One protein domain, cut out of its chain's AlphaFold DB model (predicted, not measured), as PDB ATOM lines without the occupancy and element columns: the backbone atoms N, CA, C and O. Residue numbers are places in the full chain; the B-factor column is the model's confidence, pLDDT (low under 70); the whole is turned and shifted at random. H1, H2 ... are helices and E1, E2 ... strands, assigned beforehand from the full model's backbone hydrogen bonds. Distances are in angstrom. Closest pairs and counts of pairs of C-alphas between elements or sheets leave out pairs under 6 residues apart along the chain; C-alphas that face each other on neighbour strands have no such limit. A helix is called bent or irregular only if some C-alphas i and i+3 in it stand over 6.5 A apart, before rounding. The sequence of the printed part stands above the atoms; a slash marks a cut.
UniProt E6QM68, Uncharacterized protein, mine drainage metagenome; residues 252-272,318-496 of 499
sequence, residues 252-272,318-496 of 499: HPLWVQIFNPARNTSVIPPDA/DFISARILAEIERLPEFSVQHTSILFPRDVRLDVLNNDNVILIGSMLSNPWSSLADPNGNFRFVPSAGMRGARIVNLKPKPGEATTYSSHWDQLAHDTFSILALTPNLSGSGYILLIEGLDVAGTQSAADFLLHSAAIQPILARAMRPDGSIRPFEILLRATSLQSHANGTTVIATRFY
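AT A GLANCE: This is residues 252 to 272 and 318 to 496 of the 499 residues of an uncharacterized protein of mine drainage metagenome (UniProt E6QM68). A twisted sheet of seven strands curls round the helix H5, and a small sheet of three strands, E4 to E6, packs on the other face near E7, so that the two sheets form a sandwich that is only partly face to face. H2 runs beside H5, H6 lies over the edge made by E9 and E10 on the same face as H5, H3 is on the opposite face, and H1 comes near the beginnings of E3 and E8. The 200 printed residues include six named helices and ten named strands, along the chain H1 E1 H2 E2 H3 E3 H4 E4 E5 E6 E7 E8 H5 H6 E9 E10. The large sheet is mixed, in the order E2 E1 E3 E8 E7 E9 E10, the small one is antiparallel, and the class is mixed, helices and strands. The whole is compact, with a radius of gyration of the C-alphas of 15.8 A, and spans 45 by 36 by 28 A.

IN THESE COORDINATES: H1, residues 252 to 258, begins at C-alpha 252 (-47.938, 10.675, -53.911). E1 is residues 265 to 268; after the cut come H2, 319 to 328 and 14.3 A long, E2, 339 to 341, H3, 349 to 354, E3, 356 to 360, and H4, 369 to 372. E4, 378 to 381, E5, 390 to 393, and E6, 403 to 405, follow. E7, 412 to 423, is 35.5 A long and E8, 430 to 436, 19.5 A. H5, 439 to 451, begins at C-alpha 439 (-48.009, 18.443, -30.585) and is 17.6 A long. H6, 453 to 462 and 15.1 A long, is only just irregular: C-alphas 454 and 457 are 6.51 A apart. E9, 472 to 481, is 28.2 A long. E10, 484 to 495, is 28.5 A long, bends by 77 degrees at residue 487, and ends at C-alpha 495 (-41.910, -3.063, -43.255).

HOW THE PARTS SIT: In the large sheet E2, E1, E3 and E8 are parallel neighbours in turn: N 340 and O 265 are 2.9 A apart, N 266 and O 356 2.8 A, N 357 and O 430 2.8 A. E7 is antiparallel to E8, with N 418 and O 435 at 2.8 A, and to E9, with N 415 and O 478 at 2.8 A. E9 and E10 form a hairpin, N 473 and O 494 being 2.9 A apart. There are two split strand-helix-strand units, each with two strands that run the same way in the sheet, helices between them along the chain and another strand between them in the sheet: E2, H3, E3, with E1 between them in the sheet and a right-handed crossover, and E8, H5 H6, E9, with E7 between them in the sheet and a left-handed crossover. The sheet curls round H5; the closest C-alphas of H5 and E8 are those of Thr 442 and Gly 436, 4.0 A. H2 touches H5, Ile 320 to Gln 443 at 6.5 A between C-alphas, at a shallow tilt of 14 degrees, the same way. H6 runs along E10, at 13 degrees on the local plane, with a height over the sheet of 9.6 A. H3 has a height of 8.5 A; H1 and H4 only graze the sheet. E4, E5 and E6 form a meander, each strand the antiparallel neighbour of the one before; N 379 and O 392 are 2.9 A apart, N 391 and O 404 2.8 A. The C-alphas of Tyr 404 and Phe 416, the closest of E6 and E7, are 6.9 A apart. In H1, H2, H3 and H5 every O i to N i+4 pair is within hydrogen-bond range; in H6 4 of 6 are, and H4 is too short for such a pair.

THE WHOLE: The two C-alphas farthest apart, those of Gly 385 and Pro 465, are 47.1 A apart. Residues 273 to 317 are not printed, and C-alphas 272 and 318 are 6.0 A apart across the cut. Of the links that are printed whole, none is long. The mean pLDDT of the printed part is 90.7; residues 373 to 375, 384 to 388, 408 to 411 and 482 to 484 are under 70.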
ATOM      1  N   HIS A 252     -46.890  10.930 -52.910       94.56
ATOM      2  CA  HIS A 252     -47.938  10.675 -53.911       94.56
ATOM      3  C   HIS A 252     -48.407   9.204 -53.998       94.56
ATOM      4  O   HIS A 252     -49.612   8.972 -53.913       94.56
ATOM      5  N   PRO A 253     -47.521   8.182 -54.062       94.69
ATOM      6  CA  PRO A 253     -47.972   6.789 -54.125       94.69
ATOM      7  C   PRO A 253     -48.786   6.325 -52.913       94.69
ATOM      8  O   PRO A 253     -49.686   5.500 -53.044       94.69
ATOM      9  N   LEU A 254     -48.475   6.853 -51.728       96.88
ATOM     10  CA  LEU A 254     -49.219   6.552 -50.511       96.88
ATOM     11  C   LEU A 254     -50.600   7.212 -50.546       96.88
ATOM     12  O   LEU A 254     -51.591   6.574 -50.201       96.88
ATOM     13  N   TRP A 255     -50.678   8.461 -51.008       97.12
ATOM     14  CA  TRP A 255     -51.944   9.183 -51.115       97.12
ATOM     15  C   TRP A 255     -52.899   8.559 -52.125       97.12
ATOM     16  O   TRP A 255     -54.079   8.437 -51.821       97.12
ATOM     17  N   VAL A 256     -52.392   8.057 -53.255       94.94
ATOM     18  CA  VAL A 256     -53.198   7.296 -54.228       94.94
ATOM     19  C   VAL A 256     -53.804   6.035 -53.600       94.94
ATOM     20  O   VAL A 256     -54.936   5.670 -53.911       94.94
ATOM     21  N   GLN A 257     -53.080   5.372 -52.695       95.25
ATOM     22  CA  GLN A 257     -53.591   4.196 -51.990       95.25
ATOM     23  C   GLN A 257     -54.627   4.546 -50.911       95.25
ATOM     24  O   GLN A 257     -55.606   3.817 -50.744       95.25
ATOM     25  N   ILE A 258     -54.413   5.638 -50.172       97.00
ATOM     26  CA  ILE A 258     -55.303   6.075 -49.088       97.00
ATOM     27  C   ILE A 258     -56.586   6.718 -49.627       97.00
ATOM     28  O   ILE A 258     -57.671   6.390 -49.149       97.00
ATOM     29  N   PHE A 259     -56.490   7.588 -50.630       96.81
ATOM     30  CA  PHE A 259     -57.628   8.242 -51.283       96.81
ATOM     31  C   PHE A 259     -58.054   7.469 -52.533       96.81
ATOM     32  O   PHE A 259     -57.993   7.950 -53.664       96.81
ATOM     33  N   ASN A 260     -58.470   6.223 -52.321       90.38
ATOM     34  CA  ASN A 260     -58.940   5.353 -53.387       90.38
ATOM     35  C   ASN A 260     -60.427   5.630 -53.687       90.38
ATOM     36  O   ASN A 260     -61.241   5.434 -52.795       90.38
ATOM     37  N   PRO A 261     -60.837   5.966 -54.924       89.75
ATOM     38  CA  PRO A 261     -62.247   6.215 -55.257       89.75
ATOM     39  C   PRO A 261     -63.211   5.049 -54.975       89.75
ATOM     40  O   PRO A 261     -64.420   5.250 -54.907       89.75
ATOM     41  N   ALA A 262     -62.705   3.820 -54.840       91.56
ATOM     42  CA  ALA A 262     -63.508   2.639 -54.529       91.56
ATOM     43  C   ALA A 262     -63.869   2.507 -53.036       91.56
ATOM     44  O   ALA A 262     -64.664   1.632 -52.689       91.56
ATOM     45  N   ARG A 263     -63.285   3.326 -52.151       93.62
ATOM     46  CA  ARG A 263     -63.511   3.274 -50.701       93.62
ATOM     47  C   ARG A 263     -63.533   4.684 -50.117       93.62
ATOM     48  O   ARG A 263     -62.780   5.546 -50.545       93.62
ATOM     49  N   ASN A 264     -64.371   4.917 -49.115       97.19
ATOM     50  CA  ASN A 264     -64.336   6.192 -48.412       97.19
ATOM     51  C   ASN A 264     -63.069   6.311 -47.556       97.19
ATOM     52  O   ASN A 264     -62.537   5.312 -47.062       97.19
ATOM     53  N   THR A 265     -62.618   7.545 -47.364       98.38
ATOM     54  CA  THR A 265     -61.529   7.895 -46.461       98.38
ATOM     55  C   THR A 265     -62.076   8.731 -45.308       98.38
ATOM     56  O   THR A 265     -62.675   9.781 -45.518       98.38
ATOM     57  N   SER A 266     -61.855   8.292 -44.077       98.12
ATOM     58  CA  SER A 266     -62.246   9.023 -42.873       98.12
ATOM     59  C   SER A 266     -61.012   9.618 -42.198       98.12
ATOM     60  O   SER A 266     -60.091   8.893 -41.828       98.12
ATOM     61  N   VAL A 267     -60.976  10.941 -42.037       98.31
ATOM     62  CA  VAL A 267     -59.899  11.649 -41.333       98.31
ATOM     63  C   VAL A 267     -60.371  12.016 -39.934       98.31
ATOM     64  O   VAL A 267     -61.380  12.699 -39.769       98.31
ATOM     65  N   ILE A 268     -59.647  11.550 -38.922       98.19
ATOM     66  CA  ILE A 268     -60.034  11.677 -37.518       98.19
ATOM     67  C   ILE A 268     -58.946  12.492 -36.798       98.19
ATOM     68  O   ILE A 268     -57.874  11.945 -36.504       98.19
ATOM     69  N   PRO A 269     -59.175  13.799 -36.547       97.62
ATOM     70  CA  PRO A 269     -58.283  14.630 -35.745       97.62
ATOM     71  C   PRO A 269     -58.331  14.224 -34.261       97.62
ATOM     72  O   PRO A 269     -59.217  13.468 -33.868       97.62
ATOM     73  N   PRO A 270     -57.421  14.722 -33.413       96.19
ATOM     74  CA  PRO A 270     -57.456  14.451 -31.983       96.19
ATOM     75  C   PRO A 270     -58.568  15.215 -31.245       96.19
ATOM     76  O   PRO A 270     -58.950  16.329 -31.601       96.19
ATOM     77  N   ASP A 271     -59.020  14.628 -30.142       95.75
ATOM     78  CA  ASP A 271     -59.876  15.222 -29.120       95.75
ATOM     79  C   ASP A 271     -58.991  15.882 -28.049       95.75
ATOM     80  O   ASP A 271     -58.586  15.279 -27.052       95.75
ATOM     81  N   ALA A 272     -58.656  17.153 -28.271       92.00
ATOM     82  CA  ALA A 272     -57.832  17.932 -27.348       92.00
ATOM     83  C   ALA A 272     -58.531  18.167 -25.997       92.00
ATOM     84  O   ALA A 272     -57.864  18.324 -24.976       92.00
ATOM     85  N   ASP A 318     -56.713  20.602 -31.571       90.94
ATOM     86  CA  ASP A 318     -55.597  21.539 -31.579       90.94
ATOM     87  C   ASP A 318     -55.389  22.171 -32.972       90.94
ATOM     88  O   ASP A 318     -55.810  21.645 -34.009       90.94
ATOM     89  N   PHE A 319     -54.723  23.327 -32.992       93.50
ATOM     90  CA  PHE A 319     -54.484  24.095 -34.215       93.50
ATOM     91  C   PHE A 319     -53.533  23.396 -35.200       93.50
ATOM     92  O   PHE A 319     -53.671  23.582 -36.409       93.50
ATOM     93  N   ILE A 320     -52.573  22.601 -34.714       92.19
ATOM     94  CA  ILE A 320     -51.648  21.871 -35.587       92.19
ATOM     95  C   ILE A 320     -52.423  20.821 -36.377       92.19
ATOM     96  O   ILE A 320     -52.278  20.763 -37.594       92.19
ATOM     97  N   SER A 321     -53.318  20.080 -35.731       94.56
ATOM     98  CA  SER A 321     -54.195  19.118 -36.400       94.56
ATOM     99  C   SER A 321     -55.129  19.781 -37.415       94.56
ATOM    100  O   SER A 321     -55.267  19.284 -38.530       94.56
ATOM    101  N   ALA A 322     -55.694  20.952 -37.096       95.81
ATOM    102  CA  ALA A 322     -56.481  21.729 -38.061       95.81
ATOM    103  C   ALA A 322     -55.651  22.165 -39.286       95.81
ATOM    104  O   ALA A 322     -56.145  22.157 -40.413       95.81
ATOM    105  N   ARG A 323     -54.371  22.513 -39.092       96.38
ATOM    106  CA  ARG A 323     -53.454  22.826 -40.197       96.38
ATOM    107  C   ARG A 323     -53.135  21.592 -41.041       96.38
ATOM    108  O   ARG A 323     -53.166  21.699 -42.259       96.38
ATOM    109  N   ILE A 324     -52.873  20.446 -40.408       97.00
ATOM    110  CA  ILE A 324     -52.633  19.172 -41.104       97.00
ATOM    111  C   ILE A 324     -53.836  18.825 -41.991       97.00
ATOM    112  O   ILE A 324     -53.652  18.506 -43.161       97.00
ATOM    113  N   LEU A 325     -55.062  18.958 -41.471       96.94
ATOM    114  CA  LEU A 325     -56.291  18.772 -42.250       96.94
ATOM    115  C   LEU A 325     -56.338  19.698 -43.472       96.94
ATOM    116  O   LEU A 325     -56.534  19.226 -44.588       96.94
ATOM    117  N   ALA A 326     -56.078  20.994 -43.281       97.38
ATOM    118  CA  ALA A 326     -56.070  21.968 -44.372       97.38
ATOM    119  C   ALA A 326     -54.993  21.687 -45.440       97.38
ATOM    120  O   ALA A 326     -55.136  22.113 -46.586       97.38
ATOM    121  N   GLU A 327     -53.900  21.010 -45.085       96.38
ATOM    122  CA  GLU A 327     -52.873  20.575 -46.037       96.38
ATOM    123  C   GLU A 327     -53.262  19.279 -46.752       96.38
ATOM    124  O   GLU A 327     -53.072  19.184 -47.965       96.38
ATOM    125  N   ILE A 328     -53.877  18.325 -46.045       96.81
ATOM    126  CA  ILE A 328     -54.439  17.103 -46.635       96.81
ATOM    127  C   ILE A 328     -55.520  17.445 -47.672       96.81
ATOM    128  O   ILE A 328     -55.517  16.880 -48.760       96.81
ATOM    129  N   GLU A 329     -56.395  18.412 -47.390       95.94
ATOM    130  CA  GLU A 329     -57.435  18.875 -48.326       95.94
ATOM    131  C   GLU A 329     -56.875  19.468 -49.631       95.94
ATOM    132  O   GLU A 329     -57.579  19.542 -50.637       95.94
ATOM    133  N   ARG A 330     -55.609  19.905 -49.632       94.75
ATOM    134  CA  ARG A 330     -54.928  20.455 -50.816       94.75
ATOM    135  C   ARG A 330     -54.222  19.392 -51.648       94.75
ATOM    136  O   ARG A 330     -53.665  19.728 -52.695       94.75
ATOM    137  N   LEU A 331     -54.197  18.143 -51.187       95.25
ATOM    138  CA  LEU A 331     -53.598  17.049 -51.936       95.25
ATOM    139  C   LEU A 331     -54.377  16.812 -53.239       95.25
ATOM    140  O   LEU A 331     -55.608  16.807 -53.213       95.25
ATOM    141  N   PRO A 332     -53.696  16.574 -54.375       93.50
ATOM    142  CA  PRO A 332     -54.366  16.273 -55.642       93.50
ATOM    143  C   PRO A 332     -55.279  15.040 -55.587       93.50
ATOM    144  O   PRO A 332     -56.215  14.934 -56.377       93.50
ATOM    145  N   GLU A 333     -54.994  14.099 -54.686       94.69
ATOM    146  CA  GLU A 333     -55.742  12.854 -54.510       94.69
ATOM    147  C   GLU A 333     -56.968  13.026 -53.603       94.69
ATOM    148  O   GLU A 333     -57.846  12.164 -53.595       94.69
ATOM    149  N   PHE A 334     -57.049  14.122 -52.841       95.50
ATOM    150  CA  PHE A 334     -58.154  14.358 -51.921       95.50
ATOM    151  C   PHE A 334     -59.473  14.509 -52.684       95.50
ATOM    152  O   PHE A 334     -59.601  15.311 -53.612       95.50
ATOM    153  N   SER A 335     -60.493  13.765 -52.256       94.06
ATOM    154  CA  SER A 335     -61.828  13.833 -52.845       94.06
ATOM    155  C   SER A 335     -62.854  14.253 -51.807       94.06
ATOM    156  O   SER A 335     -63.146  13.500 -50.882       94.06
ATOM    157  N   VAL A 336     -63.481  15.411 -52.024       93.56
ATOM    158  CA  VAL A 336     -64.584  15.920 -51.188       93.56
ATOM    159  C   VAL A 336     -65.783  14.959 -51.172       93.56
ATOM    160  O   VAL A 336     -66.538  14.931 -50.210       93.56
ATOM    161  N   GLN A 337     -65.974  14.156 -52.226       94.31
ATOM    162  CA  GLN A 337     -67.101  13.216 -52.324       94.31
ATOM    163  C   GLN A 337     -66.863  11.910 -51.561       94.31
ATOM    164  O   GLN A 337     -67.822  11.262 -51.152       94.31
ATOM    165  N   HIS A 338     -65.597  11.527 -51.390       95.44
ATOM    166  CA  HIS A 338     -65.203  10.254 -50.785       95.44
ATOM    167  C   HIS A 338     -64.451  10.424 -49.467       95.44
ATOM    168  O   HIS A 338     -64.020   9.430 -48.894       95.44
ATOM    169  N   THR A 339     -64.300  11.654 -48.972       97.50
ATOM    170  CA  THR A 339     -63.583  11.928 -47.726       97.50
ATOM    171  C   THR A 339     -64.497  12.589 -46.711       97.50
ATOM    172  O   THR A 339     -65.173  13.565 -47.025       97.50
ATOM    173  N   SER A 340     -64.508  12.066 -45.487       95.94
ATOM    174  CA  SER A 340     -65.232  12.644 -44.352       95.94
ATOM    175  C   SER A 340     -64.269  12.977 -43.221       95.94
ATOM    176  O   SER A 340     -63.300  12.257 -42.990       95.94
ATOM    177  N   ILE A 341     -64.542  14.064 -42.500       96.69
ATOM    178  CA  ILE A 341     -63.819  14.427 -41.277       96.69
ATOM    179  C   ILE A 341     -64.735  14.099 -40.101       96.69
ATOM    180  O   ILE A 341     -65.856  14.603 -40.041       96.69
ATOM    181  N   LEU A 342     -64.277  13.243 -39.189       96.38
ATOM    182  CA  LEU A 342     -65.071  12.757 -38.058       96.38
ATOM    183  C   LEU A 342     -64.379  13.103 -36.746       96.38
ATOM    184  O   LEU A 342     -63.209  12.783 -36.560       96.38
ATOM    185  N   PHE A 343     -65.100  13.721 -35.813       96.81
ATOM    186  CA  PHE A 343     -64.568  13.957 -34.474       96.81
ATOM    187  C   PHE A 343     -64.482  12.630 -33.692       96.81
ATOM    188  O   PHE A 343     -65.413  11.828 -33.797       96.81
ATOM    189  N   PRO A 344     -63.435  12.370 -32.878       96.38
ATOM    190  CA  PRO A 344     -63.233  11.070 -32.224       96.38
ATOM    191  C   PRO A 344     -64.420  10.522 -31.423       96.38
ATOM    192  O   PRO A 344     -64.613   9.306 -31.396       96.38
ATOM    193  N   ARG A 345     -65.238  11.389 -30.806       94.19
ATOM    194  CA  ARG A 345     -66.436  10.981 -30.041       94.19
ATOM    195  C   ARG A 345     -67.585  10.474 -30.922       94.19
ATOM    196  O   ARG A 345     -68.450   9.768 -30.418       94.19
ATOM    197  N   ASP A 346     -67.574  10.805 -32.212       91.88
ATOM    198  CA  ASP A 346     -68.604  10.423 -33.187       91.88
ATOM    199  C   ASP A 346     -68.197   9.189 -34.015       91.88
ATOM    200  O   ASP A 346     -68.987   8.659 -34.802       91.88
ATOM    201  N   VAL A 347     -66.958   8.714 -33.851       94.12
ATOM    202  CA  VAL A 347     -66.421   7.556 -34.569       94.12
ATOM    203  C   VAL A 347     -67.033   6.265 -34.032       94.12
ATOM    204  O   VAL A 347     -67.330   6.107 -32.847       94.12
ATOM    205  N   ARG A 348     -67.210   5.303 -34.933       90.88
ATOM    206  CA  ARG A 348     -67.746   3.976 -34.642       90.88
ATOM    207  C   ARG A 348     -66.832   2.907 -35.237       90.88
ATOM    208  O   ARG A 348     -66.124   3.157 -36.211       90.88
ATOM    209  N   LEU A 349     -66.873   1.693 -34.686       89.88
ATOM    210  CA  LEU A 349     -66.020   0.583 -35.141       89.88
ATOM    211  C   LEU A 349     -66.240   0.197 -36.612       89.88
ATOM    212  O   LEU A 349     -65.332  -0.338 -37.244       89.88
ATOM    213  N   ASP A 350     -67.421   0.442 -37.180       91.25
ATOM    214  CA  ASP A 350     -67.694   0.182 -38.594       91.25
ATOM    215  C   ASP A 350     -66.872   1.077 -39.528       91.25
ATOM    216  O   ASP A 350     -66.463   0.601 -40.585       91.25
ATOM    217  N   VAL A 351     -66.532   2.305 -39.119       93.56
ATOM    218  CA  VAL A 351     -65.628   3.182 -39.884       93.56
ATOM    219  C   VAL A 351     -64.254   2.525 -40.023       93.56
ATOM    220  O   VAL A 351     -63.749   2.371 -41.128       93.56
ATOM    221  N   LEU A 352     -63.679   2.025 -38.924       91.81
ATOM    222  CA  LEU A 352     -62.366   1.365 -38.943       91.81
ATOM    223  C   LEU A 352     -62.376  -0.002 -39.653       91.81
ATOM    224  O   LEU A 352     -61.315  -0.528 -39.986       91.81
ATOM    225  N   ASN A 353     -63.550  -0.595 -39.884       91.94
ATOM    226  CA  ASN A 353     -63.687  -1.819 -40.675       91.94
ATOM    227  C   ASN A 353     -63.828  -1.534 -42.174       91.94
ATOM    228  O   ASN A 353     -63.333  -2.317 -42.986       91.94
ATOM    229  N   ASN A 354     -64.519  -0.457 -42.548       93.56
ATOM    230  CA  ASN A 354     -64.983  -0.239 -43.918       93.56
ATOM    231  C   ASN A 354     -64.266   0.896 -44.648       93.56
ATOM    232  O   ASN A 354     -64.215   0.869 -45.874       93.56
ATOM    233  N   ASP A 355     -63.680   1.855 -43.948       96.38
ATOM    234  CA  ASP A 355     -63.019   2.987 -44.587       96.38
ATOM    235  C   ASP A 355     -61.505   2.772 -44.651       96.38
ATOM    236  O   ASP A 355     -60.927   1.927 -43.952       96.38
ATOM    237  N   ASN A 356     -60.858   3.553 -45.512       97.69
ATOM    238  CA  ASN A 356     -59.488   3.955 -45.248       97.69
ATOM    239  C   ASN A 356     -59.525   5.031 -44.159       97.69
ATOM    240  O   ASN A 356     -60.368   5.920 -44.202       97.69
ATOM    241  N   VAL A 357     -58.630   4.987 -43.184       97.81
ATOM    242  CA  VAL A 357     -58.674   5.909 -42.045       97.81
ATOM    243  C   VAL A 357     -57.350   6.641 -41.918       97.81
ATOM    244  O   VAL A 357     -56.295   6.028 -42.028       97.81
ATOM    245  N   ILE A 358     -57.392   7.943 -41.664       98.38
ATOM    246  CA  ILE A 358     -56.228   8.727 -41.250       98.38
ATOM    247  C   ILE A 358     -56.471   9.156 -39.801       98.38
ATOM    248  O   ILE A 358     -57.360   9.965 -39.542       98.38
ATOM    249  N   LEU A 359     -55.701   8.607 -38.862       97.75
ATOM    250  CA  LEU A 359     -55.745   8.980 -37.447       97.75
ATOM    251  C   LEU A 359     -54.613   9.964 -37.151       97.75
ATOM    252  O   LEU A 359     -53.442   9.665 -37.394       97.75
ATOM    253  N   ILE A 360     -54.971  11.131 -36.622       97.75
ATOM    254  CA  ILE A 360     -54.020  12.157 -36.189       97.75
ATOM    255  C   ILE A 360     -54.017  12.200 -34.660       97.75
ATOM    256  O   ILE A 360     -55.080  12.248 -34.035       97.75
ATOM    257  N   GLY A 361     -52.821  12.216 -34.074       93.25
ATOM    258  CA  GLY A 361     -52.618  12.153 -32.628       93.25
ATOM    259  C   GLY A 361     -52.444  10.721 -32.121       93.25
ATOM    260  O   GLY A 361     -52.817   9.758 -32.786       93.25
ATOM    261  N   SER A 362     -51.834  10.586 -30.944       89.00
ATOM    262  CA  SER A 362     -51.613   9.295 -30.282       89.00
ATOM    263  C   SER A 362     -52.809   8.905 -29.410       89.00
ATOM    264  O   SER A 362     -53.734   9.695 -29.232       89.00
ATOM    265  N   MET A 363     -52.770   7.723 -28.791       88.00
ATOM    266  CA  MET A 363     -53.861   7.198 -27.954       88.00
ATOM    267  C   MET A 363     -54.344   8.125 -26.818       88.00
ATOM    268  O   MET A 363     -55.462   7.949 -26.355       88.00
ATOM    269  N   LEU A 364     -53.536   9.108 -26.396       84.62
ATOM    270  CA  LEU A 364     -53.882  10.095 -25.356       84.62
ATOM    271  C   LEU A 364     -54.800  11.219 -25.852       84.62
ATOM    272  O   LEU A 364     -55.466  11.899 -25.083       84.62
ATOM    273  N   SER A 365     -54.819  11.464 -27.157       90.50
ATOM    274  CA  SER A 365     -55.681  12.479 -27.764       90.50
ATOM    275  C   SER A 365     -56.614  11.887 -28.814       90.50
ATOM    276  O   SER A 365     -57.641  12.475 -29.129       90.50
ATOM    277  N   ASN A 366     -56.305  10.699 -29.322       94.38
ATOM    278  CA  ASN A 366     -57.117   9.940 -30.251       94.38
ATOM    279  C   ASN A 366     -57.099   8.449 -29.863       94.38
ATOM    280  O   ASN A 366     -56.325   7.667 -30.425       94.38
ATOM    281  N   PRO A 367     -57.946   8.020 -28.906       92.62
ATOM    282  CA  PRO A 367     -57.929   6.653 -28.374       92.62
ATOM    283  C   PRO A 367     -58.105   5.553 -29.429       92.62
ATOM    284  O   PRO A 367     -57.665   4.421 -29.217       92.62
ATOM    285  N   TRP A 368     -58.698   5.870 -30.585       94.44
ATOM    286  CA  TRP A 368     -58.853   4.945 -31.711       94.44
ATOM    287  C   TRP A 368     -57.519   4.447 -32.273       94.44
ATOM    288  O   TRP A 368     -57.475   3.347 -32.827       94.44
ATOM    289  N   SER A 369     -56.424   5.194 -32.085       92.06
ATOM    290  CA  SER A 369     -55.096   4.779 -32.550       92.06
ATOM    291  C   SER A 369     -54.602   3.498 -31.862       92.06
ATOM    292  O   SER A 369     -53.892   2.701 -32.474       92.06
ATOM    293  N   SER A 370     -55.099   3.201 -30.653       89.75
ATOM    294  CA  SER A 370     -54.788   1.960 -29.929       89.75
ATOM    295  C   SER A 370     -55.237   0.675 -30.645       89.75
ATOM    296  O   SER A 370     -54.643  -0.379 -30.421       89.75
ATOM    297  N   LEU A 371     -56.248   0.739 -31.526       87.75
ATOM    298  CA  LEU A 371     -56.726  -0.419 -32.299       87.75
ATOM    299  C   LEU A 371     -55.927  -0.669 -33.574       87.75
ATOM    300  O   LEU A 371     -55.927  -1.787 -34.086       87.75
ATOM    301  N   ALA A 372     -55.284   0.365 -34.108       74.88
ATOM    302  CA  ALA A 372     -54.534   0.278 -35.354       74.88
ATOM    303  C   ALA A 372     -53.170  -0.406 -35.162       74.88
ATOM    304  O   ALA A 372     -52.580  -0.914 -36.116       74.88
ATOM    305  N   ASP A 373     -52.688  -0.461 -33.920       67.56
ATOM    306  CA  ASP A 373     -51.321  -0.829 -33.584       67.56
ATOM    307  C   ASP A 373     -51.176  -2.141 -32.764       67.56
ATOM    308  O   ASP A 373     -50.426  -2.178 -31.789       67.56
ATOM    309  N   PRO A 374     -51.852  -3.270 -33.081       62.47
ATOM    310  CA  PRO A 374     -51.687  -4.490 -32.287       62.47
ATOM    311  C   PRO A 374     -50.330  -5.173 -32.534       62.47
ATOM    312  O   PRO A 374     -49.710  -5.668 -31.592       62.47
ATOM    313  N   ASN A 375     -49.805  -5.142 -33.768       69.81
ATOM    314  CA  ASN A 375     -48.623  -5.925 -34.185       69.81
ATOM    315  C   ASN A 375     -47.382  -5.108 -34.573       69.81
ATOM    316  O   ASN A 375     -46.334  -5.691 -34.864       69.81
ATOM    317  N   GLY A 376     -47.477  -3.780 -34.557       84.12
ATOM    318  CA  GLY A 376     -46.344  -2.889 -34.760       84.12
ATOM    319  C   GLY A 376     -45.161  -3.066 -33.800       84.12
ATOM    320  O   GLY A 376     -45.230  -3.791 -32.805       84.12
ATOM    321  N   ASN A 377     -44.045  -2.415 -34.104       94.12
ATOM    322  CA  ASN A 377     -42.806  -2.532 -33.336       94.12
ATOM    323  C   ASN A 377     -42.590  -1.359 -32.380       94.12
ATOM    324  O   ASN A 377     -41.976  -1.529 -31.324       94.12
ATOM    325  N   PHE A 378     -43.036  -0.171 -32.778       93.94
ATOM    326  CA  PHE A 378     -42.931   1.044 -31.984       93.94
ATOM    327  C   PHE A 378     -44.273   1.310 -31.313       93.94
ATOM    328  O   PHE A 378     -45.293   1.364 -31.986       93.94
ATOM    329  N   ARG A 379     -44.273   1.446 -29.986       89.75
ATOM    330  CA  ARG A 379     -45.495   1.578 -29.188       89.75
ATOM    331  C   ARG A 379     -45.498   2.846 -28.376       89.75
ATOM    332  O   ARG A 379     -44.583   3.045 -27.578       89.75
ATOM    333  N   PHE A 380     -46.562   3.631 -28.494       87.75
ATOM    334  CA  PHE A 380     -46.865   4.650 -27.500       87.75
ATOM    335  C   PHE A 380     -47.226   3.982 -26.180       87.75
ATOM    336  O   PHE A 380     -48.098   3.120 -26.113       87.75
ATOM    337  N   VAL A 381     -46.519   4.375 -25.127       85.12
ATOM    338  CA  VAL A 381     -46.771   3.921 -23.768       85.12
ATOM    339  C   VAL A 381     -46.968   5.160 -22.897       85.12
ATOM    340  O   VAL A 381     -46.024   5.952 -22.764       85.12
ATOM    341  N   PRO A 382     -48.162   5.347 -22.303       77.44
ATOM    342  CA  PRO A 382     -48.365   6.388 -21.307       77.44
ATOM    343  C   PRO A 382     -47.412   6.190 -20.128       77.44
ATOM    344  O   PRO A 382     -47.079   5.065 -19.745       77.44
ATOM    345  N   SER A 383     -46.964   7.293 -19.543       70.38
ATOM    346  CA  SER A 383     -46.276   7.283 -18.254       70.38
ATOM    347  C   SER A 383     -47.241   7.802 -17.196       70.38
ATOM    348  O   SER A 383     -48.081   8.642 -17.501       70.38
ATOM    349  N   ALA A 384     -47.139   7.297 -15.967       59.03
ATOM    350  CA  ALA A 384     -47.974   7.770 -14.865       59.03
ATOM    351  C   ALA A 384     -47.600   9.213 -14.476       59.03
ATOM    352  O   ALA A 384     -46.406   9.521 -14.335       59.03
ATOM    353  N   GLY A 385     -48.600  10.070 -14.248       51.56
ATOM    354  CA  GLY A 385     -48.396  11.490 -13.968       51.56
ATOM    355  C   GLY A 385     -48.104  12.324 -15.215       51.56
ATOM    356  O   GLY A 385     -47.966  11.815 -16.325       51.56
ATOM    357  N   MET A 386     -47.814  13.610 -14.995       47.78
ATOM    358  CA  MET A 386     -47.260  14.544 -15.993       47.78
ATOM    359  C   MET A 386     -45.874  14.111 -16.550       47.78
ATOM    360  O   MET A 386     -45.132  14.901 -17.114       47.78
ATOM    361  N   ARG A 387     -45.422  12.862 -16.394       55.56
ATOM    362  CA  ARG A 387     -44.057  12.426 -16.750       55.56
ATOM    363  C   ARG A 387     -43.824  12.209 -18.250       55.56
ATOM    364  O   ARG A 387     -42.743  11.762 -18.624       55.56
ATOM    365  N   GLY A 388     -44.801  12.568 -19.083       66.50
ATOM    366  CA  GLY A 388     -44.727  12.503 -20.541       66.50
ATOM    367  C   GLY A 388     -44.876  11.083 -21.088       66.50
ATOM    368  O   GLY A 388     -44.463  10.103 -20.470       66.50
ATOM    369  N   ALA A 389     -45.473  10.958 -22.270       80.44
ATOM    370  CA  ALA A 389     -45.520   9.692 -22.990       80.44
ATOM    371  C   ALA A 389     -44.119   9.285 -23.486       80.44
ATOM    372  O   ALA A 389     -43.218  10.114 -23.651       80.44
ATOM    373  N   ARG A 390     -43.942   7.995 -23.774       90.38
ATOM    374  CA  ARG A 390     -42.731   7.459 -24.411       90.38
ATOM    375  C   ARG A 390     -43.087   6.488 -25.526       90.38
ATOM    376  O   ARG A 390     -44.145   5.868 -25.496       90.38
ATOM    377  N   ILE A 391     -42.173   6.322 -26.472       92.62
ATOM    378  CA  ILE A 391     -42.241   5.283 -27.495       92.62
ATOM    379  C   ILE A 391     -41.304   4.147 -27.092       92.62
ATOM    380  O   ILE A 391     -40.107   4.354 -26.891       92.62
ATOM    381  N   VAL A 392     -41.835   2.934 -26.982       93.81
ATOM    382  CA  VAL A 392     -41.063   1.718 -26.708       93.81
ATOM    383  C   VAL A 392     -40.809   0.974 -28.014       93.81
ATOM    384  O   VAL A 392     -41.719   0.772 -28.811       93.81
ATOM    385  N   ASN A 393     -39.563   0.556 -28.225       96.06
ATOM    386  CA  ASN A 393     -39.159  -0.295 -29.341       96.06
ATOM    387  C   ASN A 393     -39.147  -1.751 -28.873       96.06
ATOM    388  O   ASN A 393     -38.264  -2.150 -28.113       96.06
ATOM    389  N   LEU A 394     -40.139  -2.530 -29.303       95.06
ATOM    390  CA  LEU A 394     -40.337  -3.907 -28.841       95.06
ATOM    391  C   LEU A 394     -39.283  -4.880 -29.391       95.06
ATOM    392  O   LEU A 394     -38.934  -5.853 -28.723       95.06
ATOM    393  N   LYS A 395     -38.775  -4.637 -30.605       94.88
ATOM    394  CA  LYS A 395     -37.752  -5.450 -31.287       94.88
ATOM    395  C   LYS A 395     -36.635  -4.529 -31.805       94.88
ATOM    396  O   LYS A 395     -36.559  -4.255 -33.015       94.88
ATOM    397  N   PRO A 396     -35.773  -4.026 -30.900       96.38
ATOM    398  CA  PRO A 396     -34.682  -3.130 -31.261       96.38
ATOM    399  C   PRO A 396     -33.656  -3.850 -32.139       96.38
ATOM    400  O   PRO A 396     -33.231  -4.969 -31.846       96.38
ATOM    401  N   LYS A 397     -33.255  -3.202 -33.236       96.12
ATOM    402  CA  LYS A 397     -32.120  -3.645 -34.061       96.12
ATOM    403  C   LYS A 397     -30.802  -3.109 -33.485       96.12
ATOM    404  O   LYS A 397     -30.828  -2.149 -32.716       96.12
ATOM    405  N   PRO A 398     -29.641  -3.683 -33.853       95.38
ATOM    406  CA  PRO A 398     -28.347  -3.163 -33.418       95.38
ATOM    407  C   PRO A 398     -28.216  -1.655 -33.685       95.38
ATOM    408  O   PRO A 398     -28.412  -1.210 -34.814       95.38
ATOM    409  N   GLY A 399     -27.897  -0.883 -32.641       92.56
ATOM    410  CA  GLY A 399     -27.769   0.579 -32.696       92.56
ATOM    411  C   GLY A 399     -29.052   1.368 -32.394       92.56
ATOM    412  O   GLY A 399     -28.983   2.584 -32.252       92.56
ATOM    413  N   GLU A 400     -30.204   0.711 -32.257       96.19
ATOM    414  CA  GLU A 400     -31.452   1.366 -31.853       96.19
ATOM    415  C   GLU A 400     -31.634   1.351 -30.329       96.19
ATOM    416  O   GLU A 400     -31.240   0.406 -29.643       96.19
ATOM    417  N   ALA A 401     -32.282   2.390 -29.795       95.50
ATOM    418  CA  ALA A 401     -32.674   2.432 -28.392       95.50
ATOM    419  C   ALA A 401     -33.941   1.594 -28.153       95.50
ATOM    420  O   ALA A 401     -34.769   1.402 -29.047       95.50
ATOM    421  N   THR A 402     -34.110   1.120 -26.919       95.38
ATOM    422  CA  THR A 402     -35.314   0.397 -26.482       95.38
ATOM    423  C   THR A 402     -36.464   1.335 -26.114       95.38
ATOM    424  O   THR A 402     -37.620   0.918 -26.052       95.38
ATOM    425  N   THR A 403     -36.174   2.608 -25.842       93.69
ATOM    426  CA  THR A 403     -37.161   3.620 -25.455       93.69
ATOM    427  C   THR A 403     -36.735   4.994 -25.959       93.69
ATOM    428  O   THR A 403     -35.554   5.335 -25.915       93.69
ATOM    429  N   TYR A 404     -37.716   5.772 -26.400       93.25
ATOM    430  CA  TYR A 404     -37.583   7.140 -26.881       93.25
ATOM    431  C   TYR A 404     -38.587   8.013 -26.126       93.25
ATOM    432  O   TYR A 404     -39.786   7.741 -26.164       93.25
ATOM    433  N   SER A 405     -38.113   9.039 -25.426       88.38
ATOM    434  CA  SER A 405     -38.947   9.895 -24.575       88.38
ATOM    435  C   SER A 405     -38.721  11.361 -24.916       88.38
ATOM    436  O   SER A 405     -37.596  11.752 -25.231       88.38
ATOM    437  N   SER A 406     -39.778  12.163 -24.821       78.38
ATOM    438  CA  SER A 406     -39.694  13.622 -24.923       78.38
ATOM    439  C   SER A 406     -39.430  14.226 -23.539       78.38
ATOM    440  O   SER A 406     -39.962  13.741 -22.540       78.38
ATOM    441  N   HIS A 407     -38.613  15.279 -23.480       72.81
ATOM    442  CA  HIS A 407     -38.396  16.090 -22.272       72.81
ATOM    443  C   HIS A 407     -39.181  17.397 -22.411       72.81
ATOM    444  O   HIS A 407     -38.615  18.477 -22.586       72.81
ATOM    445  N   TRP A 408     -40.509  17.263 -22.432       62.03
ATOM    446  CA  TRP A 408     -41.449  18.335 -22.773       62.03
ATOM    447  C   TRP A 408     -41.407  19.535 -21.806       62.03
ATOM    448  O   TRP A 408     -41.868  20.623 -22.147       62.03
ATOM    449  N   ASP A 409     -40.808  19.350 -20.629       65.31
ATOM    450  CA  ASP A 409     -40.559  20.362 -19.601       65.31
ATOM    451  C   ASP A 409     -39.468  21.379 -19.991       65.31
ATOM    452  O   ASP A 409     -39.355  22.446 -19.382       65.31
ATOM    453  N   GLN A 410     -38.679  21.092 -21.029       69.44
ATOM    454  CA  GLN A 410     -37.629  21.977 -21.528       69.44
ATOM    455  C   GLN A 410     -38.105  22.794 -22.735       69.44
ATOM    456  O   GLN A 410     -38.770  22.293 -23.636       69.44
ATOM    457  N   LEU A 411     -37.700  24.067 -22.812       62.16
ATOM    458  CA  LEU A 411     -38.078  24.975 -23.910       62.16
ATOM    459  C   LEU A 411     -37.652  24.466 -25.303       62.16
ATOM    460  O   LEU A 411     -38.301  24.776 -26.307       62.16
ATOM    461  N   ALA A 412     -36.542  23.730 -25.341       76.94
ATOM    462  CA  ALA A 412     -36.019  23.042 -26.507       76.94
ATOM    463  C   ALA A 412     -35.690  21.604 -26.107       76.94
ATOM    464  O   ALA A 412     -34.872  21.398 -25.212       76.94
ATOM    465  N   HIS A 413     -36.312  20.628 -26.756       79.00
ATOM    466  CA  HIS A 413     -36.091  19.211 -26.472       79.00
ATOM    467  C   HIS A 413     -36.272  18.371 -27.726       79.00
ATOM    468  O   HIS A 413     -36.903  18.791 -28.696       79.00
ATOM    469  N   ASP A 414     -35.728  17.161 -27.706       87.25
ATOM    470  CA  ASP A 414     -36.076  16.164 -28.707       87.25
ATOM    471  C   ASP A 414     -37.483  15.634 -28.448       87.25
ATOM    472  O   ASP A 414     -37.821  15.271 -27.323       87.25
ATOM    473  N   THR A 415     -38.269  15.546 -29.513       91.06
ATOM    474  CA  THR A 415     -39.548  14.846 -29.544       91.06
ATOM    475  C   THR A 415     -39.502  13.752 -30.602       91.06
ATOM    476  O   THR A 415     -38.679  13.770 -31.528       91.06
ATOM    477  N   PHE A 416     -40.386  12.775 -30.455       94.50
ATOM    478  CA  PHE A 416     -40.442  11.602 -31.312       94.50
ATOM    479  C   PHE A 416     -41.862  11.379 -31.808       94.50
ATOM    480  O   PHE A 416     -42.844  11.749 -31.154       94.50
ATOM    481  N   SER A 417     -41.953  10.772 -32.980       95.62
ATOM    482  CA  SER A 417     -43.218  10.516 -33.650       95.62
ATOM    483  C   SER A 417     -43.180   9.224 -34.447       95.62
ATOM    484  O   SER A 417     -42.110   8.733 -34.826       95.62
ATOM    485  N   ILE A 418     -44.363   8.658 -34.662       95.88
ATOM    486  CA  ILE A 418     -44.575   7.457 -35.456       95.88
ATOM    487  C   ILE A 418     -45.446   7.841 -36.646       95.88
ATOM    488  O   ILE A 418     -46.514   8.433 -36.497       95.88
ATOM    489  N   LEU A 419     -44.969   7.485 -37.834       96.75
ATOM    490  CA  LEU A 419     -45.765   7.459 -39.051       96.75
ATOM    491  C   LEU A 419     -45.920   6.000 -39.467       96.75
ATOM    492  O   LEU A 419     -44.916   5.339 -39.743       96.75
ATOM    493  N   ALA A 420     -47.148   5.492 -39.509       96.19
ATOM    494  CA  ALA A 420     -47.385   4.085 -39.812       96.19
ATOM    495  C   ALA A 420     -48.559   3.874 -40.757       96.19
ATOM    496  O   ALA A 420     -49.563   4.571 -40.688       96.19
ATOM    497  N   LEU A 421     -48.427   2.879 -41.624       96.25
ATOM    498  CA  LEU A 421     -49.493   2.370 -42.470       96.25
ATOM    499  C   LEU A 421     -49.762   0.925 -42.065       96.25
ATOM    500  O   LEU A 421     -48.858   0.093 -42.130       96.25
ATOM    501  N   THR A 422     -50.999   0.624 -41.698       94.69
ATOM    502  CA  THR A 422     -51.447  -0.703 -41.261       94.69
ATOM    503  C   THR A 422     -52.747  -1.074 -41.982       94.69
ATOM    504  O   THR A 422     -53.450  -0.172 -42.445       94.69
ATOM    505  N   PRO A 423     -53.085  -2.361 -42.165       93.88
ATOM    506  CA  PRO A 423     -54.410  -2.737 -42.638       93.88
ATOM    507  C   PRO A 423     -55.494  -2.226 -41.683       93.88
ATOM    508  O   PRO A 423     -55.282  -2.119 -40.475       93.88
ATOM    509  N   ASN A 424     -56.670  -1.919 -42.220       93.00
ATOM    510  CA  ASN A 424     -57.830  -1.625 -41.387       93.00
ATOM    511  C   ASN A 424     -58.338  -2.892 -40.672       93.00
ATOM    512  O   ASN A 424     -57.841  -3.992 -40.914       93.00
ATOM    513  N   LEU A 425     -59.332  -2.763 -39.788       91.44
ATOM    514  CA  LEU A 425     -59.746  -3.876 -38.918       91.44
ATOM    515  C   LEU A 425     -60.289  -5.095 -39.682       91.44
ATOM    516  O   LEU A 425     -60.217  -6.213 -39.175       91.44
ATOM    517  N   SER A 426     -60.786  -4.897 -40.907       91.75
ATOM    518  CA  SER A 426     -61.238  -5.983 -41.787       91.75
ATOM    519  C   SER A 426     -60.153  -6.504 -42.737       91.75
ATOM    520  O   SER A 426     -60.393  -7.466 -43.463       91.75
ATOM    521  N   GLY A 427     -58.987  -5.855 -42.785       91.12
ATOM    522  CA  GLY A 427     -57.914  -6.136 -43.741       91.12
ATOM    523  C   GLY A 427     -58.209  -5.687 -45.176       91.12
ATOM    524  O   GLY A 427     -57.414  -5.953 -46.074       91.12
ATOM    525  N   SER A 428     -59.339  -5.017 -45.425       90.62
ATOM    526  CA  SER A 428     -59.781  -4.652 -46.779       90.62
ATOM    527  C   SER A 428     -59.389  -3.231 -47.207       90.62
ATOM    528  O   SER A 428     -59.513  -2.874 -48.382       90.62
ATOM    529  N   GLY A 429     -58.931  -2.417 -46.261       93.94
ATOM    530  CA  GLY A 429     -58.448  -1.053 -46.459       93.94
ATOM    531  C   GLY A 429     -57.243  -0.772 -45.566       93.94
ATOM    532  O   GLY A 429     -56.590  -1.699 -45.084       93.94
ATOM    533  N   TYR A 430     -56.958   0.504 -45.318       95.00
ATOM    534  CA  TYR A 430     -55.768   0.929 -44.581       95.00
ATOM    535  C   TYR A 430     -56.080   1.934 -43.478       95.00
ATOM    536  O   TYR A 430     -56.977   2.758 -43.617       95.00
ATOM    537  N   ILE A 431     -55.283   1.913 -42.416       96.44
ATOM    538  CA  ILE A 431     -55.207   2.969 -41.411       96.44
ATOM    539  C   ILE A 431     -53.819   3.610 -41.517       96.44
ATOM    540  O   ILE A 431     -52.796   2.925 -41.457       96.44
ATOM    541  N   LEU A 432     -53.788   4.925 -41.701       97.56
ATOM    542  CA  LEU A 432     -52.600   5.763 -41.651       97.56
ATOM    543  C   LEU A 432     -52.555   6.468 -40.294       97.56
ATOM    544  O   LEU A 432     -53.463   7.220 -39.948       97.56
ATOM    545  N   LEU A 433     -51.490   6.227 -39.543       97.25
ATOM    546  CA  LEU A 433     -51.233   6.799 -38.228       97.25
ATOM    547  C   LEU A 433     -50.241   7.955 -38.350       97.25
ATOM    548  O   LEU A 433     -49.140   7.764 -38.868       97.25
ATOM    549  N   ILE A 434     -50.624   9.134 -37.858       97.50
ATOM    550  CA  ILE A 434     -49.769  10.321 -37.730       97.50
ATOM    551  C   ILE A 434     -49.717  10.686 -36.244       97.50
ATOM    552  O   ILE A 434     -50.562  11.427 -35.739       97.50
ATOM    553  N   GLU A 435     -48.734  10.143 -35.529       94.56
ATOM    554  CA  GLU A 435     -48.702  10.175 -34.065       94.56
ATOM    555  C   GLU A 435     -47.440  10.854 -33.535       94.56
ATOM    556  O   GLU A 435     -46.338  10.609 -34.021       94.56
ATOM    557  N   GLY A 436     -47.566  11.655 -32.477       92.69
ATOM    558  CA  GLY A 436     -46.439  12.273 -31.780       92.69
ATOM    559  C   GLY A 436     -46.523  12.138 -30.267       92.69
ATOM    560  O   GLY A 436     -47.609  12.006 -29.704       92.69
ATOM    561  N   LEU A 437     -45.360  12.193 -29.604       89.81
ATOM    562  CA  LEU A 437     -45.272  12.270 -28.136       89.81
ATOM    563  C   LEU A 437     -45.843  13.576 -27.579       89.81
ATOM    564  O   LEU A 437     -46.291  13.624 -26.439       89.81
ATOM    565  N   ASP A 438     -45.829  14.618 -28.399       87.19
ATOM    566  CA  ASP A 438     -46.440  15.912 -28.157       87.19
ATOM    567  C   ASP A 438     -46.953  16.492 -29.489       87.19
ATOM    568  O   ASP A 438     -46.867  15.877 -30.563       87.19
ATOM    569  N   VAL A 439     -47.504  17.703 -29.421       87.81
ATOM    570  CA  VAL A 439     -48.009  18.443 -30.585       87.81
ATOM    571  C   VAL A 439     -46.907  18.662 -31.636       87.81
ATOM    572  O   VAL A 439     -47.162  18.512 -32.832       87.81
ATOM    573  N   ALA A 440     -45.665  18.936 -31.214       89.00
ATOM    574  CA  ALA A 440     -44.531  19.100 -32.124       89.00
ATOM    575  C   ALA A 440     -44.147  17.774 -32.802       89.00
ATOM    576  O   ALA A 440     -43.823  17.752 -33.983       89.00
ATOM    577  N   GLY A 441     -44.219  16.648 -32.096       92.25
ATOM    578  CA  GLY A 441     -44.012  15.321 -32.665       92.25
ATOM    579  C   GLY A 441     -45.054  15.007 -33.737       92.25
ATOM    580  O   GLY A 441     -44.707  14.556 -34.826       92.25
ATOM    581  N   THR A 442     -46.324  15.315 -33.474       94.56
ATOM    582  CA  THR A 442     -47.408  15.079 -34.442       94.56
ATOM    583  C   THR A 442     -47.215  15.954 -35.679       94.56
ATOM    584  O   THR A 442     -47.292  15.467 -36.809       94.56
ATOM    585  N   GLN A 443     -46.852  17.225 -35.470       95.06
ATOM    586  CA  GLN A 443     -46.448  18.116 -36.551       95.06
ATOM    587  C   GLN A 443     -45.296  17.518 -37.370       95.06
ATOM    588  O   GLN A 443     -45.349  17.529 -38.594       95.06
ATOM    589  N   SER A 444     -44.249  17.011 -36.716       95.50
ATOM    590  CA  SER A 444     -43.052  16.531 -37.407       95.50
ATOM    591  C   SER A 444     -43.340  15.326 -38.304       95.50
ATOM    592  O   SER A 444     -42.775  15.244 -39.397       95.50
ATOM    593  N   ALA A 445     -44.244  14.433 -37.883       96.69
ATOM    594  CA  ALA A 445     -44.713  13.317 -38.698       96.69
ATOM    595  C   ALA A 445     -45.507  13.794 -39.918       96.69
ATOM    596  O   ALA A 445     -45.253  13.327 -41.029       96.69
ATOM    597  N   ALA A 446     -46.417  14.754 -39.731       97.06
ATOM    598  CA  ALA A 446     -47.186  15.325 -40.828       97.06
ATOM    599  C   ALA A 446     -46.301  16.094 -41.821       97.06
ATOM    600  O   ALA A 446     -46.382  15.848 -43.021       97.06
ATOM    601  N   ASP A 447     -45.398  16.950 -41.337       95.62
ATOM    602  CA  ASP A 447     -44.457  17.707 -42.169       95.62
ATOM    603  C   ASP A 447     -43.545  16.754 -42.965       95.62
ATOM    604  O   ASP A 447     -43.284  16.972 -44.152       95.62
ATOM    605  N   PHE A 448     -43.091  15.660 -42.342       96.88
ATOM    606  CA  PHE A 448     -42.315  14.626 -43.028       96.88
ATOM    607  C   PHE A 448     -43.124  13.950 -44.143       96.88
ATOM    608  O   PHE A 448     -42.621  13.793 -45.254       96.88
ATOM    609  N   LEU A 449     -44.374  13.585 -43.864       96.75
ATOM    610  CA  LEU A 449     -45.268  12.927 -44.810       96.75
ATOM    611  C   LEU A 449     -45.668  13.832 -45.991       96.75
ATOM    612  O   LEU A 449     -45.652  13.392 -47.140       96.75
ATOM    613  N   LEU A 450     -46.028  15.084 -45.714       95.06
ATOM    614  CA  LEU A 450     -46.589  16.014 -46.697       95.06
ATOM    615  C   LEU A 450     -45.507  16.711 -47.533       95.06
ATOM    616  O   LEU A 450     -45.725  16.975 -48.716       95.06
ATOM    617  N   HIS A 451     -44.333  16.981 -46.949       93.81
ATOM    618  CA  HIS A 451     -43.350  17.893 -47.548       93.81
ATOM    619  C   HIS A 451     -41.948  17.303 -47.734       93.81
ATOM    620  O   HIS A 451     -41.186  17.801 -48.568       93.81
ATOM    621  N   SER A 452     -41.563  16.256 -47.000       94.62
ATOM    622  CA  SER A 452     -40.182  15.763 -47.045       94.62
ATOM    623  C   SER A 452     -39.942  14.783 -48.191       94.62
ATOM    624  O   SER A 452     -40.499  13.689 -48.231       94.62
ATOM    625  N   ALA A 453     -38.994  15.103 -49.077       93.19
ATOM    626  CA  ALA A 453     -38.513  14.169 -50.101       93.19
ATOM    627  C   ALA A 453     -37.884  12.890 -49.508       93.19
ATOM    628  O   ALA A 453     -37.793  11.870 -50.188       93.19
ATOM    629  N   ALA A 454     -37.488  12.907 -48.229       94.75
ATOM    630  CA  ALA A 454     -36.896  11.750 -47.558       94.75
ATOM    631  C   ALA A 454     -37.866  10.560 -47.405       94.75
ATOM    632  O   ALA A 454     -37.407   9.440 -47.171       94.75
ATOM    633  N   ILE A 455     -39.179  10.760 -47.576       96.81
ATOM    634  CA  ILE A 455     -40.154   9.661 -47.567       96.81
ATOM    635  C   ILE A 455     -40.114   8.822 -48.855       96.81
ATOM    636  O   ILE A 455     -40.393   7.625 -48.822       96.81
ATOM    637  N   GLN A 456     -39.696   9.404 -49.983       95.44
ATOM    638  CA  GLN A 456     -39.663   8.736 -51.288       95.44
ATOM    639  C   GLN A 456     -38.866   7.420 -51.299       95.44
ATOM    640  O   GLN A 456     -39.424   6.407 -51.724       95.44
ATOM    641  N   PRO A 457     -37.606   7.353 -50.812       96.38
ATOM    642  CA  PRO A 457     -36.868   6.087 -50.769       96.38
ATOM    643  C   PRO A 457     -37.501   5.052 -49.827       96.38
ATOM    644  O   PRO A 457     -37.310   3.851 -50.022       96.38
ATOM    645  N   ILE A 458     -38.261   5.485 -48.815       97.12
ATOM    646  CA  ILE A 458     -38.986   4.579 -47.918       97.12
ATOM    647  C   ILE A 458     -40.189   3.980 -48.650       97.12
ATOM    648  O   ILE A 458     -40.338   2.758 -48.664       97.12
ATOM    649  N   LEU A 459     -40.986   4.811 -49.325       96.75
ATOM    650  CA  LEU A 459     -42.124   4.349 -50.122       96.75
ATOM    651  C   LEU A 459     -41.685   3.481 -51.299       96.75
ATOM    652  O   LEU A 459     -42.315   2.466 -51.557       96.75
ATOM    653  N   ALA A 460     -40.564   3.794 -51.953       95.62
ATOM    654  CA  ALA A 460     -40.010   2.959 -53.019       95.62
ATOM    655  C   ALA A 460     -39.657   1.542 -52.531       95.62
ATOM    656  O   ALA A 460     -39.823   0.576 -53.268       95.62
ATOM    657  N   ARG A 461     -39.203   1.401 -51.278       96.31
ATOM    658  CA  ARG A 461     -38.945   0.095 -50.646       96.31
ATOM    659  C   ARG A 461     -40.218  -0.598 -50.154       96.31
ATOM    660  O   ARG A 461     -40.226  -1.822 -50.038       96.31
ATOM    661  N   ALA A 462     -41.255   0.172 -49.828       95.62
ATOM    662  CA  ALA A 462     -42.566  -0.345 -49.446       95.62
ATOM    663  C   ALA A 462     -43.425  -0.749 -50.658       95.62
ATOM    664  O   ALA A 462     -44.357  -1.535 -50.507       95.62
ATOM    665  N   MET A 463     -43.123  -0.201 -51.836       95.38
ATOM    666  CA  MET A 463     -43.849  -0.441 -53.074       95.38
ATOM    667  C   MET A 463     -43.763  -1.912 -53.483       95.38
ATOM    668  O   MET A 463     -42.678  -2.487 -53.607       95.38
ATOM    669  N   ARG A 464     -44.921  -2.518 -53.717       92.56
ATOM    670  CA  ARG A 464     -45.071  -3.847 -54.299       92.56
ATOM    671  C   ARG A 464     -44.995  -3.776 -55.832       92.56
ATOM    672  O   ARG A 464     -45.187  -2.707 -56.414       92.56
ATOM    673  N   PRO A 465     -44.768  -4.912 -56.516       91.12
ATOM    674  CA  PRO A 465     -44.768  -4.963 -57.981       91.12
ATOM    675  C   PRO A 465     -46.080  -4.505 -58.640       91.12
ATOM    676  O   PRO A 465     -46.056  -4.076 -59.788       91.12
ATOM    677  N   ASP A 466     -47.207  -4.595 -57.928       89.69
ATOM    678  CA  ASP A 466     -48.530  -4.153 -58.390       89.69
ATOM    679  C   ASP A 466     -48.793  -2.648 -58.174       89.69
ATOM    680  O   ASP A 466     -49.853  -2.153 -58.549       89.69
ATOM    681  N   GLY A 467     -47.836  -1.914 -57.593       87.94
ATOM    682  CA  GLY A 467     -47.950  -0.483 -57.306       87.94
ATOM    683  C   GLY A 467     -48.602  -0.142 -55.963       87.94
ATOM    684  O   GLY A 467     -48.726   1.037 -55.642       87.94
ATOM    685  N   SER A 468     -48.997  -1.132 -55.161       91.75
ATOM    686  CA  SER A 468     -49.495  -0.900 -53.802       91.75
ATOM    687  C   SER A 468     -48.349  -0.776 -52.788       91.75
ATOM    688  O   SER A 468     -47.296  -1.394 -52.907       91.75
ATOM    689  N   ILE A 469     -48.551   0.007 -51.740       95.00
ATOM    690  CA  ILE A 469     -47.653   0.205 -50.605       95.00
ATOM    691  C   ILE A 469     -47.967  -0.819 -49.515       95.00
ATOM    692  O   ILE A 469     -49.115  -0.974 -49.080       95.00
ATOM    693  N   ARG A 470     -46.942  -1.548 -49.069       94.56
ATOM    694  CA  ARG A 470     -47.065  -2.492 -47.951       94.56
ATOM    695  C   ARG A 470     -47.114  -1.798 -46.594       94.56
ATOM    696  O   ARG A 470     -46.547  -0.712 -46.480       94.56
ATOM    697  N   PRO A 471     -47.707  -2.425 -45.564       95.06
ATOM    698  CA  PRO A 471     -47.688  -1.870 -44.219       95.06
ATOM    699  C   PRO A 471     -46.260  -1.581 -43.740       95.06
ATOM    700  O   PRO A 471     -45.328  -2.366 -43.964       95.06
ATOM    701  N   PHE A 472     -46.080  -0.436 -43.094       95.81
ATOM    702  CA  PHE A 472     -44.780   0.043 -42.642       95.81
ATOM    703  C   PHE A 472     -44.917   0.923 -41.401       95.81
ATOM    704  O   PHE A 472     -45.979   1.469 -41.132       95.81
ATOM    705  N   GLU A 473     -43.806   1.115 -40.697       95.88
ATOM    706  CA  GLU A 473     -43.661   2.101 -39.623       95.88
ATOM    707  C   GLU A 473     -42.365   2.877 -39.799       95.88
ATOM    708  O   GLU A 473     -41.329   2.304 -40.153       95.88
ATOM    709  N   ILE A 474     -42.409   4.165 -39.492       97.31
ATOM    710  CA  ILE A 474     -41.264   5.065 -39.476       97.31
ATOM    711  C   ILE A 474     -41.229   5.730 -38.107       97.31
ATOM    712  O   ILE A 474     -42.163   6.432 -37.729       97.31
ATOM    713  N   LEU A 475     -40.132   5.517 -37.384       97.56
ATOM    714  CA  LEU A 475     -39.826   6.263 -36.174       97.56
ATOM    715  C   LEU A 475     -39.030   7.507 -36.562       97.56
ATOM    716  O   LEU A 475     -37.955   7.405 -37.166       97.56
ATOM    717  N   LEU A 476     -39.551   8.668 -36.189       97.31
ATOM    718  CA  LEU A 476     -38.974   9.970 -36.479       97.31
ATOM    719  C   LEU A 476     -38.506  10.650 -35.189       97.31
ATOM    720  O   LEU A 476     -39.083  10.456 -34.118       97.31
ATOM    721  N   ARG A 477     -37.464  11.471 -35.308       95.69
ATOM    722  CA  ARG A 477     -36.997  12.401 -34.273       95.69
ATOM    723  C   ARG A 477     -37.040  13.810 -34.832       95.69
ATOM    724  O   ARG A 477     -36.570  14.035 -35.944       95.69
ATOM    725  N   ALA A 478     -37.525  14.752 -34.043       93.31
ATOM    726  CA  ALA A 478     -37.449  16.175 -34.337       93.31
ATOM    727  C   ALA A 478     -37.039  16.941 -33.082       93.31
ATOM    728  O   ALA A 478     -37.144  16.437 -31.966       93.31
ATOM    729  N   THR A 479     -36.596  18.177 -33.257       86.56
ATOM    730  CA  THR A 479     -36.417  19.110 -32.148       86.56
ATOM    731  C   THR A 479     -37.685  19.942 -31.999       86.56
ATOM    732  O   THR A 479     -38.111  20.609 -32.939       86.56
ATOM    733  N   SER A 480     -38.285  19.905 -30.815       79.75
ATOM    734  CA  SER A 480     -39.385  20.770 -30.407       79.75
ATOM    735  C   SER A 480     -38.823  22.101 -29.914       79.75
ATOM    736  O   SER A 480     -37.996  22.134 -29.005       79.75
ATOM    737  N   LEU A 481     -39.251  23.207 -30.523       76.94
ATOM    738  CA  LEU A 481     -38.956  24.575 -30.090       76.94
ATOM    739  C   LEU A 481     -40.284  25.299 -29.886       76.94
ATOM    740  O   LEU A 481     -40.971  25.596 -30.860       76.94
ATOM    741  N   GLN A 482     -40.662  25.582 -28.634       65.00
ATOM    742  CA  GLN A 482     -41.972  26.182 -28.313       65.00
ATOM    743  C   GLN A 482     -43.150  25.429 -28.966       65.00
ATOM    744  O   GLN A 482     -43.998  26.041 -29.621       65.00
ATOM    745  N   SER A 483     -43.167  24.099 -28.841       65.12
ATOM    746  CA  SER A 483     -44.216  23.224 -29.392       65.12
ATOM    747  C   SER A 483     -44.323  23.210 -30.925       65.12
ATOM    748  O   SER A 483     -45.344  22.788 -31.459       65.12
ATOM    749  N   HIS A 484     -43.271  23.631 -31.632       68.88
ATOM    750  CA  HIS A 484     -43.151  23.499 -33.084       68.88
ATOM    751  C   HIS A 484     -42.006  22.557 -33.446       68.88
ATOM    752  O   HIS A 484     -40.930  22.618 -32.847       68.88
ATOM    753  N   ALA A 485     -42.225  21.721 -34.458       72.12
ATOM    754  CA  ALA A 485     -41.199  20.827 -34.980       72.12
ATOM    755  C   ALA A 485     -40.131  21.575 -35.791       72.12
ATOM    756  O   ALA A 485     -40.449  22.432 -36.617       72.12
ATOM    757  N   ASN A 486     -38.870  21.186 -35.618       81.62
ATOM    758  CA  ASN A 486     -37.764  21.553 -36.493       81.62
ATOM    759  C   ASN A 486     -36.810  20.360 -36.686       81.62
ATOM    760  O   ASN A 486     -36.588  19.583 -35.759       81.62
ATOM    761  N   GLY A 487     -36.216  20.233 -37.874       80.94
ATOM    762  CA  GLY A 487     -35.158  19.253 -38.144       80.94
ATOM    763  C   GLY A 487     -35.579  17.786 -37.993       80.94
ATOM    764  O   GLY A 487     -34.928  17.038 -37.266       80.94
ATOM    765  N   THR A 488     -36.654  17.362 -38.669       92.38
ATOM    766  CA  THR A 488     -37.123  15.966 -38.626       92.38
ATOM    767  C   THR A 488     -36.134  15.005 -39.294       92.38
ATOM    768  O   THR A 488     -35.708  15.213 -40.430       92.38
ATOM    769  N   THR A 489     -35.808  13.911 -38.610       94.38
ATOM    770  CA  THR A 489     -34.894  12.857 -39.067       94.38
ATOM    771  C   THR A 489     -35.509  11.474 -38.866       94.38
ATOM    772  O   THR A 489     -36.268  11.249 -37.924       94.38
ATOM    773  N   VAL A 490     -35.179  10.535 -39.756       97.12
ATOM    774  CA  VAL A 490     -35.614   9.135 -39.647       97.12
ATOM    775  C   VAL A 490     -34.656   8.385 -38.733       97.12
ATOM    776  O   VAL A 490     -33.467   8.291 -39.029       97.12
ATOM    777  N   ILE A 491     -35.178   7.825 -37.643       96.62
ATOM    778  CA  ILE A 491     -34.416   6.978 -36.719       96.62
ATOM    779  C   ILE A 491     -34.435   5.530 -37.192       96.62
ATOM    780  O   ILE A 491     -33.401   4.866 -37.234       96.62
ATOM    781  N   ALA A 492     -35.620   5.029 -37.538       97.00
ATOM    782  CA  ALA A 492     -35.801   3.638 -37.907       97.00
ATOM    783  C   ALA A 492     -37.018   3.447 -38.809       97.00
ATOM    784  O   ALA A 492     -37.970   4.225 -38.791       97.00
ATOM    785  N   THR A 493     -36.997   2.362 -39.581       97.06
ATOM    786  CA  THR A 493     -38.119   1.948 -40.430       97.06
ATOM    787  C   THR A 493     -38.359   0.450 -40.285       97.06
ATOM    788  O   THR A 493     -37.409  -0.339 -40.151       97.06
ATOM    789  N   ARG A 494     -39.626   0.045 -40.319       95.81
ATOM    790  CA  ARG A 494     -40.079  -1.347 -40.391       95.81
ATOM    791  C   ARG A 494     -41.030  -1.506 -41.568       95.81
ATOM    792  O   ARG A 494     -41.790  -0.600 -41.867       95.81
ATOM    793  N   PHE A 495     -40.965  -2.660 -42.218       94.31
ATOM    794  CA  PHE A 495     -41.910  -3.063 -43.255       94.31
ATOM    795  C   PHE A 495     -42.481  -4.408 -42.837       94.31
ATOM    796  O   PHE A 495     -41.711  -5.303 -42.473       94.31
ATOM    797  N   TYR A 496     -43.797  -4.549 -42.897       90.12
ATOM    798  CA  TYR A 496     -44.482  -5.765 -42.482       90.12
ATOM    799  C   TYR A 496     -44.955  -6.556 -43.704       90.12
ATOM    800  O   TYR A 496     -45.173  -5.976 -44.777       90.12
TER     801      TYR A 496